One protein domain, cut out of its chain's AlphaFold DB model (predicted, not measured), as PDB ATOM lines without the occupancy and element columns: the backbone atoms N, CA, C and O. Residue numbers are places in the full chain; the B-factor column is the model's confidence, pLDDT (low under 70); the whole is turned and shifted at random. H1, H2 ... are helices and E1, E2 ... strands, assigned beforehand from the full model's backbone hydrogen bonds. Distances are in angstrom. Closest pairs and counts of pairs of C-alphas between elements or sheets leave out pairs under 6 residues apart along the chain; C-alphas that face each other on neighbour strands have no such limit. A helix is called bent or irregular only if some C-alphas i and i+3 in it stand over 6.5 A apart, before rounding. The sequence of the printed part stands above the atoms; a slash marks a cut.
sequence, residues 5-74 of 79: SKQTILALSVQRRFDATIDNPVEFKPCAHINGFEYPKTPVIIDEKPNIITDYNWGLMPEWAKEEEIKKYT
ATOM      1  N   SER A   5     -38.774 -19.524  34.069       96.69
ATOM      2  CA  SER A   5     -39.469 -18.241  33.958       96.69
ATOM      3  C   SER A   5     -38.489 -17.068  33.995       96.69
ATOM      4  O   SER A   5     -37.290 -17.226  34.238       96.69
ATOM      5  N   LYS A   6     -38.997 -15.876  33.680       96.62
ATOM      6  CA  LYS A   6     -38.231 -14.631  33.628       96.62
ATOM      7  C   LYS A   6     -39.057 -13.509  34.247       96.62
ATOM      8  O   LYS A   6     -40.193 -13.291  33.833       96.62
ATOM      9  N   GLN A   7     -38.459 -12.762  35.169       94.94
ATOM     10  CA  GLN A   7     -39.042 -11.574  35.787       94.94
ATOM     11  C   GLN A   7     -37.986 -10.470  35.832       94.94
ATOM     12  O   GLN A   7     -37.319 -10.276  36.834       94.94
ATOM     13  N   THR A   8     -37.786  -9.753  34.729       96.19
ATOM     14  CA  THR A   8     -36.789  -8.665  34.661       96.19
ATOM     15  C   THR A   8     -37.363  -7.290  34.978       96.19
ATOM     16  O   THR A   8     -36.652  -6.293  34.876       96.19
ATOM     17  N   ILE A   9     -38.654  -7.209  35.298       96.19
ATOM     18  CA  ILE A   9     -39.329  -5.940  35.537       96.19
ATOM     19  C   ILE A   9     -39.074  -5.500  36.980       96.19
ATOM     20  O   ILE A   9     -39.089  -6.308  37.902       96.19
ATOM     21  N   LEU A  10     -38.825  -4.204  37.170       94.44
ATOM     22  CA  LEU A  10     -38.603  -3.615  38.489       94.44
ATOM     23  C   LEU A  10     -39.857  -3.712  39.364       94.44
ATOM     24  O   LEU A  10     -40.973  -3.558  38.864       94.44
ATOM     25  N   ALA A  11     -39.643  -3.843  40.676       93.19
ATOM     26  CA  ALA A  11     -40.678  -3.889  41.710       93.19
ATOM     27  C   ALA A  11     -41.783  -2.840  41.489       93.19
ATOM     28  O   ALA A  11     -42.957  -3.177  41.373       93.19
ATOM     29  N   LEU A  12     -41.401  -1.571  41.311       94.25
ATOM     30  CA  LEU A  12     -42.337  -0.461  41.107       94.25
ATOM     31  C   LEU A  12     -43.244  -0.647  39.878       94.25
ATOM     32  O   LEU A  12     -44.431  -0.326  39.922       94.25
ATOM     33  N   SER A  13     -42.695  -1.153  38.776       95.62
ATOM     34  CA  SER A  13     -43.452  -1.379  37.541       95.62
ATOM     35  C   SER A  13     -44.382  -2.585  37.664       95.62
ATOM     36  O   SER A  13     -45.480  -2.561  37.113       95.62
ATOM     37  N   VAL A  14     -43.974  -3.616  38.410       95.75
ATOM     38  CA  VAL A  14     -44.825  -4.771  38.721       95.75
ATOM     39  C   VAL A  14     -45.992  -4.354  39.615       95.75
ATOM     40  O   VAL A  14     -47.132  -4.652  39.271       95.75
ATOM     41  N   GLN A  15     -45.737  -3.578  40.671       96.31
ATOM     42  CA  GLN A  15     -46.789  -3.039  41.539       96.31
ATOM     43  C   GLN A  15     -47.837  -2.247  40.752       96.31
ATOM     44  O   GLN A  15     -49.029  -2.498  40.865       96.31
ATOM     45  N   ARG A  16     -47.385  -1.336  39.878       97.12
ATOM     46  CA  ARG A  16     -48.277  -0.540  39.018       97.12
ATOM     47  C   ARG A  16     -49.087  -1.391  38.042       97.12
ATOM     48  O   ARG A  16     -50.219  -1.043  37.739       97.12
ATOM     49  N   ARG A  17     -48.505  -2.472  37.513       96.62
ATOM     50  CA  ARG A  17     -49.181  -3.354  36.551       96.62
ATOM     51  C   ARG A  17     -50.358  -4.093  37.183       96.62
ATOM     52  O   ARG A  17     -51.353  -4.308  36.501       96.62
ATOM     53  N   PHE A  18     -50.195  -4.528  38.428       96.00
ATOM     54  CA  PHE A  18     -51.166  -5.372  39.121       96.00
ATOM     55  C   PHE A  18     -51.996  -4.622  40.168       96.00
ATOM     56  O   PHE A  18     -52.798  -5.255  40.837       96.00
ATOM     57  N   ASP A  19     -51.805  -3.304  40.302       97.06
ATOM     58  CA  ASP A  19     -52.423  -2.473  41.345       97.06
ATOM     59  C   ASP A  19     -52.265  -3.077  42.755       97.06
ATOM     60  O   ASP A  19     -53.188  -3.142  43.561       97.06
ATOM     61  N   ALA A  20     -51.059  -3.580  43.031       96.81
ATOM     62  CA  ALA A  20     -50.730  -4.320  44.242       96.81
ATOM     63  C   ALA A  20     -49.381  -3.864  44.812       96.81
ATOM     64  O   ALA A  20     -48.520  -3.372  44.084       96.81
ATOM     65  N   THR A  21     -49.175  -4.031  46.117       97.19
ATOM     66  CA  THR A  21     -47.938  -3.646  46.818       97.19
ATOM     67  C   THR A  21     -47.070  -4.871  47.083       97.19
ATOM     68  O   THR A  21     -47.586  -5.912  47.468       97.19
ATOM     69  N   ILE A  22     -45.756  -4.774  46.887       95.69
ATOM     70  CA  ILE A  22     -44.833  -5.865  47.217       95.69
ATOM     71  C   ILE A  22     -44.598  -5.880  48.727       95.69
ATOM     72  O   ILE A  22     -44.200  -4.865  49.298       95.69
ATOM     73  N   ASP A  23     -44.814  -7.039  49.345       93.94
ATOM     74  CA  ASP A  23     -44.696  -7.235  50.795       93.94
ATOM     75  C   ASP A  23     -43.253  -7.030  51.292       93.94
ATOM     76  O   ASP A  23     -43.006  -6.314  52.260       93.94
ATOM     77  N   ASN A  24     -42.271  -7.580  50.566       91.12
ATOM     78  CA  ASN A  24     -40.849  -7.414  50.865       91.12
ATOM     79  C   ASN A  24     -40.061  -6.880  49.652       91.12
ATOM     80  O   ASN A  24     -39.510  -7.653  48.862       91.12
ATOM     81  N   PRO A  25     -39.951  -5.547  49.497       87.38
ATOM     82  CA  PRO A  25     -39.256  -4.938  48.363       87.38
ATOM     83  C   PRO A  25     -37.760  -5.276  48.275       87.38
ATOM     84  O   PRO A  25     -37.175  -5.142  47.204       87.38
ATOM     85  N   VAL A  26     -37.129  -5.688  49.382       87.81
ATOM     86  CA  VAL A  26     -35.693  -6.022  49.434       87.81
ATOM     87  C   VAL A  26     -35.418  -7.400  48.825       87.81
ATOM     88  O   VAL A  26     -34.363  -7.616  48.219       87.81
ATOM     89  N   GLU A  27     -36.364  -8.331  48.968       86.69
ATOM     90  CA  GLU A  27     -36.278  -9.677  48.384       86.69
ATOM     91  C   GLU A  27     -36.664  -9.690  46.897       86.69
ATOM     92  O   GLU A  27     -36.124 -10.499  46.139       86.69
ATOM     93  N   PHE A  28     -37.485  -8.736  46.446       90.50
ATOM     94  CA  PHE A  28     -37.888  -8.627  45.045       90.50
ATOM     95  C   PHE A  28     -36.723  -8.196  44.140       90.50
ATOM     96  O   PHE A  28     -36.429  -7.009  43.962       90.50
ATOM     97  N   LYS A  29     -36.066  -9.174  43.514       89.19
ATOM     98  CA  LYS A  29     -34.947  -8.946  42.591       89.19
ATOM     99  C   LYS A  29     -35.327  -9.339  41.167       89.19
ATOM    100  O   LYS A  29     -35.682 -10.495  40.933       89.19
ATOM    101  N   PRO A  30     -35.199  -8.420  40.193       92.88
ATOM    102  CA  PRO A  30     -35.335  -8.773  38.792       92.88
ATOM    103  C   PRO A  30     -34.363  -9.896  38.417       92.88
ATOM    104  O   PRO A  30     -33.155  -9.773  38.616       92.88
ATOM    105  N   CYS A  31     -34.884 -10.978  37.849       94.31
ATOM    106  CA  CYS A  31     -34.119 -12.142  37.443       94.31
ATOM    107  C   CYS A  31     -34.433 -12.525  35.992       94.31
ATOM    108  O   CYS A  31     -35.591 -12.682  35.590       94.31
ATOM    109  N   ALA A  32     -33.381 -12.669  35.185       96.00
ATOM    110  CA  ALA A  32     -33.500 -13.040  33.778       96.00
ATOM    111  C   ALA A  32     -33.807 -14.531  33.576       96.00
ATOM    112  O   ALA A  32     -34.363 -14.893  32.540       96.00
ATOM    113  N   HIS A  33     -33.440 -15.366  34.549       96.88
ATOM    114  CA  HIS A  33     -33.574 -16.809  34.474       96.88
ATOM    115  C   HIS A  33     -33.905 -17.385  35.850       96.88
ATOM    116  O   HIS A  33     -33.084 -17.347  36.759       96.88
ATOM    117  N   ILE A  34     -35.119 -17.905  35.985       96.94
ATOM    118  CA  ILE A  34     -35.622 -18.549  37.196       96.94
ATOM    119  C   ILE A  34     -35.862 -20.016  36.848       96.94
ATOM    120  O   ILE A  34     -36.672 -20.308  35.965       96.94
ATOM    121  N   ASN A  35     -35.156 -20.923  37.520       97.19
ATOM    122  CA  ASN A  35     -35.268 -22.365  37.320       97.19
ATOM    123  C   ASN A  35     -36.186 -22.980  38.388       97.19
ATOM    124  O   ASN A  35     -35.891 -22.909  39.577       97.19
ATOM    125  N   GLY A  36     -37.286 -23.616  37.977       96.25
ATOM    126  CA  GLY A  36     -38.251 -24.221  38.900       96.25
ATOM    127  C   GLY A  36     -37.683 -25.374  39.732       96.25
ATOM    128  O   GLY A  36     -38.139 -25.599  40.847       96.25
ATOM    129  N   PHE A  37     -36.648 -26.071  39.251       95.88
ATOM    130  CA  PHE A  37     -36.010 -27.162  40.000       95.88
ATOM    131  C   PHE A  37     -35.117 -26.678  41.154       95.88
ATOM    132  O   PHE A  37     -34.697 -27.492  41.974       95.88
ATOM    133  N   GLU A  38     -34.847 -25.372  41.240       96.00
ATOM    134  CA  GLU A  38     -34.182 -24.748  42.393       96.00
ATOM    135  C   GLU A  38     -35.179 -24.381  43.506       96.00
ATOM    136  O   GLU A  38     -34.775 -23.891  44.557       96.00
ATOM    137  N   TYR A  39     -36.478 -24.607  43.273       95.69
ATOM    138  CA  TYR A  39     -37.586 -24.223  44.151       95.69
ATOM    139  C   TYR A  39     -37.508 -22.765  44.641       95.69
ATOM    140  O   TYR A  39     -37.646 -22.510  45.841       95.69
ATOM    141  N   PRO A  40     -37.261 -21.788  43.743       95.25
ATOM    142  CA  PRO A  40     -37.032 -20.411  44.142       95.25
ATOM    143  C   PRO A  40     -38.305 -19.783  44.704       95.25
ATOM    144  O   PRO A  40     -39.425 -20.128  44.313       95.25
ATOM    145  N   LYS A  41     -38.119 -18.780  45.558       94.38
ATOM    146  CA  LYS A  41     -39.171 -17.821  45.880       94.38
ATOM    147  C   LYS A  41     -39.508 -16.989  44.642       94.38
ATOM    148  O   LYS A  41     -38.617 -16.445  43.989       94.38
ATOM    149  N   THR A  42     -40.792 -16.896  44.324       94.69
ATOM    150  CA  THR A  42     -41.325 -16.141  43.190       94.69
ATOM    151  C   THR A  42     -42.520 -15.296  43.630       94.69
ATOM    152  O   THR A  42     -43.289 -15.749  44.480       94.69
ATOM    153  N   PRO A  43     -42.701 -14.097  43.053       95.50
ATOM    154  CA  PRO A  43     -43.784 -13.200  43.437       95.50
ATOM    155  C   PRO A  43     -45.132 -13.730  42.940       95.50
ATOM    156  O   PRO A  43     -45.317 -13.943  41.738       95.50
ATOM    157  N   VAL A  44     -46.082 -13.899  43.857       95.62
ATOM    158  CA  VAL A  44     -47.437 -14.403  43.597       95.62
ATOM    159  C   VAL A  44     -48.462 -13.484  44.267       95.62
ATOM    160  O   VAL A  44     -48.202 -12.890  45.312       95.62
ATOM    161  N   ILE A  45     -49.633 -13.361  43.645       96.69
ATOM    162  CA  ILE A  45     -50.815 -12.708  44.213       96.69
ATOM    163  C   ILE A  45     -51.822 -13.809  44.539       96.69
ATOM    164  O   ILE A  45     -52.083 -14.663  43.690       96.69
ATOM    165  N   ILE A  46     -52.363 -13.782  45.754       96.25
ATOM    166  CA  ILE A  46     -53.354 -14.745  46.257       96.25
ATOM    167  C   ILE A  46     -54.695 -14.048  46.497       96.25
ATOM    168  O   ILE A  46     -54.752 -12.821  46.617       96.25
ATOM    169  N   ASP A  47     -55.778 -14.813  46.566       96.12
ATOM    170  CA  ASP A  47     -57.137 -14.285  46.699       96.12
ATOM    171  C   ASP A  47     -57.435 -13.722  48.092       96.12
ATOM    172  O   ASP A  47     -58.224 -12.783  48.205       96.12
ATOM    173  N   GLU A  48     -56.770 -14.203  49.146       96.69
ATOM    174  CA  GLU A  48     -56.949 -13.657  50.495       96.69
ATOM    175  C   GLU A  48     -56.378 -12.238  50.631       96.69
ATOM    176  O   GLU A  48     -56.805 -11.465  51.494       96.69
ATOM    177  N   LYS A  49     -55.391 -11.887  49.794       96.12
ATOM    178  CA  LYS A  49     -54.700 -10.588  49.795       96.12
ATOM    179  C   LYS A  49     -54.402 -10.127  48.358       96.12
ATOM    180  O   LYS A  49     -53.235 -10.008  47.986       96.12
ATOM    181  N   PRO A  50     -55.427  -9.787  47.556       96.25
ATOM    182  CA  PRO A  50     -55.265  -9.521  46.123       96.25
ATOM    183  C   PRO A  50     -54.437  -8.262  45.825       96.25
ATOM    184  O   PRO A  50     -53.851  -8.136  44.756       96.25
ATOM    185  N   ASN A  51     -54.347  -7.345  46.793       97.38
ATOM    186  CA  ASN A  51     -53.604  -6.089  46.672       97.38
ATOM    187  C   ASN A  51     -52.151  -6.212  47.162       97.38
ATOM    188  O   ASN A  51     -51.466  -5.197  47.312       97.38
ATOM    189  N   ILE A  52     -51.683  -7.426  47.474       97.12
ATOM    190  CA  ILE A  52     -50.337  -7.685  47.983       97.12
ATOM    191  C   ILE A  52     -49.668  -8.757  47.122       97.12
ATOM    192  O   ILE A  52     -50.240  -9.806  46.836       97.12
ATOM    193  N   ILE A  53     -48.435  -8.477  46.711       96.81
ATOM    194  CA  ILE A  53     -47.558  -9.418  46.023       96.81
ATOM    195  C   ILE A  53     -46.612 -10.006  47.069       96.81
ATOM    196  O   ILE A  53     -45.787  -9.284  47.637       96.81
ATOM    197  N   THR A  54     -46.723 -11.311  47.303       94.62
ATOM    198  CA  THR A  54     -45.937 -12.048  48.300       94.62
ATOM    199  C   THR A  54     -45.101 -13.123  47.615       94.62
ATOM    200  O   THR A  54     -45.536 -13.758  46.655       94.62
ATOM    201  N   ASP A  55     -43.883 -13.337  48.107       94.06
ATOM    202  CA  ASP A  55     -42.984 -14.346  47.562       94.06
ATOM    203  C   ASP A  55     -43.302 -15.750  48.104       94.06
ATOM    204  O   ASP A  55     -43.210 -16.005  49.307       94.06
ATOM    205  N   TYR A  56     -43.609 -16.684  47.201       94.56
ATOM    206  CA  TYR A  56     -43.864 -18.098  47.497       94.56
ATOM    207  C   TYR A  56     -42.917 -19.017  46.726       94.56
ATOM    208  O   TYR A  56     -42.443 -18.680  45.642       94.56
ATOM    209  N   ASN A  57     -42.652 -20.206  47.270       94.69
ATOM    210  CA  ASN A  57     -41.800 -21.190  46.605       94.69
ATOM    211  C   ASN A  57     -42.492 -21.786  45.372       94.69
ATOM    212  O   ASN A  57     -43.634 -22.249  45.445       94.69
ATOM    213  N   TRP A  58     -41.773 -21.844  44.253       96.31
ATOM    214  CA  TRP A  58     -42.215 -22.578  43.072       96.31
ATOM    215  C   TRP A  58     -41.989 -24.080  43.273       96.31
ATOM    216  O   TRP A  58     -40.877 -24.577  43.152       96.31
ATOM    217  N   GLY A  59     -43.063 -24.799  43.594       95.44
ATOM    218  CA  GLY A  59     -43.054 -26.233  43.882       95.44
ATOM    219  C   GLY A  59     -43.997 -26.525  45.034       95.44
ATOM    220  O   GLY A  59     -43.616 -26.421  46.199       95.44
ATOM    221  N   LEU A  60     -45.247 -26.851  44.704       95.12
ATOM    222  CA  LEU A  60     -46.292 -27.067  45.700       95.12
ATOM    223  C   LEU A  60     -45.910 -28.240  46.612       95.12
ATOM    224  O   LEU A  60     -45.681 -29.351  46.131       95.12
ATOM    225  N   MET A  61     -45.895 -28.002  47.921       95.06
ATOM    226  CA  MET A  61     -45.800 -29.053  48.930       95.06
ATOM    227  C   MET A  61     -47.208 -29.326  49.476       95.06
ATOM    228  O   MET A  61     -47.750 -28.478  50.185       95.06
ATOM    229  N   PRO A  62     -47.832 -30.466  49.142       93.75
ATOM    230  CA  PRO A  62     -49.130 -30.816  49.704       93.75
ATOM    231  C   PRO A  62     -49.016 -31.038  51.210       93.75
ATOM    232  O   PRO A  62     -48.072 -31.683  51.652       93.75
ATOM    233  N   GLU A  63     -49.994 -30.583  51.988       94.81
ATOM    234  CA  GLU A  63     -49.975 -30.653  53.459       94.81
ATOM    235  C   GLU A  63     -49.760 -32.075  54.016       94.81
ATOM    236  O   GLU A  63     -49.129 -32.265  55.049       94.81
ATOM    237  N   TRP A  64     -50.238 -33.096  53.302       93.38
ATOM    238  CA  TRP A  64     -50.095 -34.504  53.683       93.38
ATOM    239  C   TRP A  64     -48.729 -35.114  53.333       93.38
ATOM    240  O   TRP A  64     -48.422 -36.228  53.772       93.38
ATOM    241  N   ALA A  65     -47.925 -34.443  52.503       94.38
ATOM    242  CA  ALA A  65     -46.650 -34.970  52.046       94.38
ATOM    243  C   ALA A  65     -45.604 -34.884  53.161       94.38
ATOM    244  O   ALA A  65     -45.379 -33.831  53.749       94.38
ATOM    245  N   LYS A  66     -44.938 -36.009  53.432       91.88
ATOM    246  CA  LYS A  66     -43.867 -36.099  54.440       91.88
ATOM    247  C   LYS A  66     -42.480 -35.838  53.862       91.88
ATOM    248  O   LYS A  66     -41.555 -35.531  54.603       91.88
ATOM    249  N   GLU A  67     -42.340 -35.997  52.549       93.75
ATOM    250  CA  GLU A  67     -41.071 -35.921  51.838       93.75
ATOM    251  C   GLU A  67     -41.088 -34.757  50.852       93.75
ATOM    252  O   GLU A  67     -42.048 -34.562  50.103       93.75
ATOM    253  N   GLU A  68     -39.989 -34.009  50.804       91.62
ATOM    254  CA  GLU A  68     -39.863 -32.867  49.897       91.62
ATOM    255  C   GLU A  68     -39.698 -33.270  48.429       91.62
ATOM    256  O   GLU A  68     -39.903 -32.446  47.538       91.62
ATOM    257  N   GLU A  69     -39.366 -34.535  48.157       92.56
ATOM    258  CA  GLU A  69     -39.185 -35.039  46.798       92.56
ATOM    259  C   GLU A  69     -40.417 -34.831  45.916       92.56
ATOM    260  O   GLU A  69     -40.270 -34.702  44.702       92.56
ATOM    261  N   ILE A  70     -41.617 -34.748  46.499       93.50
ATOM    262  CA  ILE A  70     -42.854 -34.505  45.754       93.50
ATOM    263  C   ILE A  70     -42.818 -33.195  44.953       93.50
ATOM    264  O   ILE A  70     -43.431 -33.126  43.886       93.50
ATOM    265  N   LYS A  71     -42.043 -32.190  45.401       93.19
ATOM    266  CA  LYS A  71     -41.929 -30.876  44.747       93.19
ATOM    267  C   LYS A  71     -41.479 -30.992  43.282       93.19
ATOM    268  O   LYS A  71     -41.924 -30.210  42.442       93.19
ATOM    269  N   LYS A  72     -40.671 -32.010  42.935       94.00
ATOM    270  CA  LYS A  72     -40.194 -32.241  41.552       94.00
ATOM    271  C   LYS A  72     -41.324 -32.571  40.570       94.00
ATOM    272  O   LYS A  72     -41.176 -32.359  39.368       94.00
ATOM    273  N   TYR A  73     -42.455 -33.064  41.077       94.56
ATOM    274  CA  TYR A  73     -43.632 -33.427  40.284       94.56
ATOM    275  C   TYR A  73     -44.748 -32.378  40.332       94.56
ATOM    276  O   TYR A  73     -45.716 -32.497  39.585       94.56
ATOM    277  N   THR A  74     -44.618 -31.347  41.170       95.75
ATOM    278  CA  THR A  74     -45.653 -30.327  41.405       95.75
ATOM    279  C   THR A  74     -45.242 -28.925  40.944       95.75
ATOM    280  O   THR A  74     -45.872 -27.932  41.303       95.75
TER     281      THR A  74
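Overview. This is residues 5 to 74 of the 79 residues of an uncharacterized protein of Flavobacterium xueshanense (UniProt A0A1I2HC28). A small hairpin of two strands, E3 and E4, lies in the middle, with a short helix toward each end of the long direction, H1 at one end and H2 at the other. A second small pair of strands, E1 with E2, lies off to one side of the hairpin, and loops make up much of the rest. The printed part has 70 residues, with two named helices and four named strands in the order E1, H1, E2, E3, E4, H2; both two-stranded sheets are antiparallel. The class is mixed, helices and strands, though under half of the residues, 33 of 70, are in named elements. The whole is only just loose, close to compact, with a radius of gyration of the C-alphas of 13.4 A and spans of 38 by 29 by 17 A.

Along the chain. Find C-alpha 5 at (-39.469, -18.241, 33.958), where E1, residues 5 to 7, begins. Next comes H1, residues 11 to 18, 10.9 A from first to last C-alpha. E2, residues 31 to 35, measures 10.3 A, and E3, residues 41 to 45, measures 12.8 A. Look for E4 at residues 52 to 57: it begins at C-alpha 52, (-50.337, -7.685, 47.983), and is 16.0 A long. H2, residues 68 to 73, is 10.3 A long and ends at C-alpha 73, (-43.632, -33.427, 40.284).

Arrangement. Begin with E1 and E2, antiparallel neighbours at 153 degrees, where N 7 and O 31 are 2.9 A apart, within hydrogen-bond range. E1 is apart from E3 and E4. E3 and E4 form a hairpin, antiparallel at 142 degrees, with N 42 and O 56 within hydrogen-bond range at 2.8 A. Residues 21 to 22 pair with residues 52 to 53 of E4, parallel. The closest C-alphas of H1 and E4 are those of Gln 15 and Ile 53, 7.8 A apart, while H1 is apart from E3. H2 is apart from E1, H1, E2 and E3. In H1 every O i to N i+4 pair is within hydrogen-bond range; in H2 0 of 2 are, but 3 of 3 O i to N i+3 pairs are. H2 is neither bent nor irregular, but only just: C-alphas 69 and 72 are 6.0 A apart.

Size, cuts and confidence. The two C-alphas farthest apart, those of Arg 16 and Lys 66, are 39.0 A from each other. The printed part has no cut. The link from H1 to E2, residues 19 to 30, is long. The mean pLDDT of the printed part is 94.8, and no printed residue is under 70.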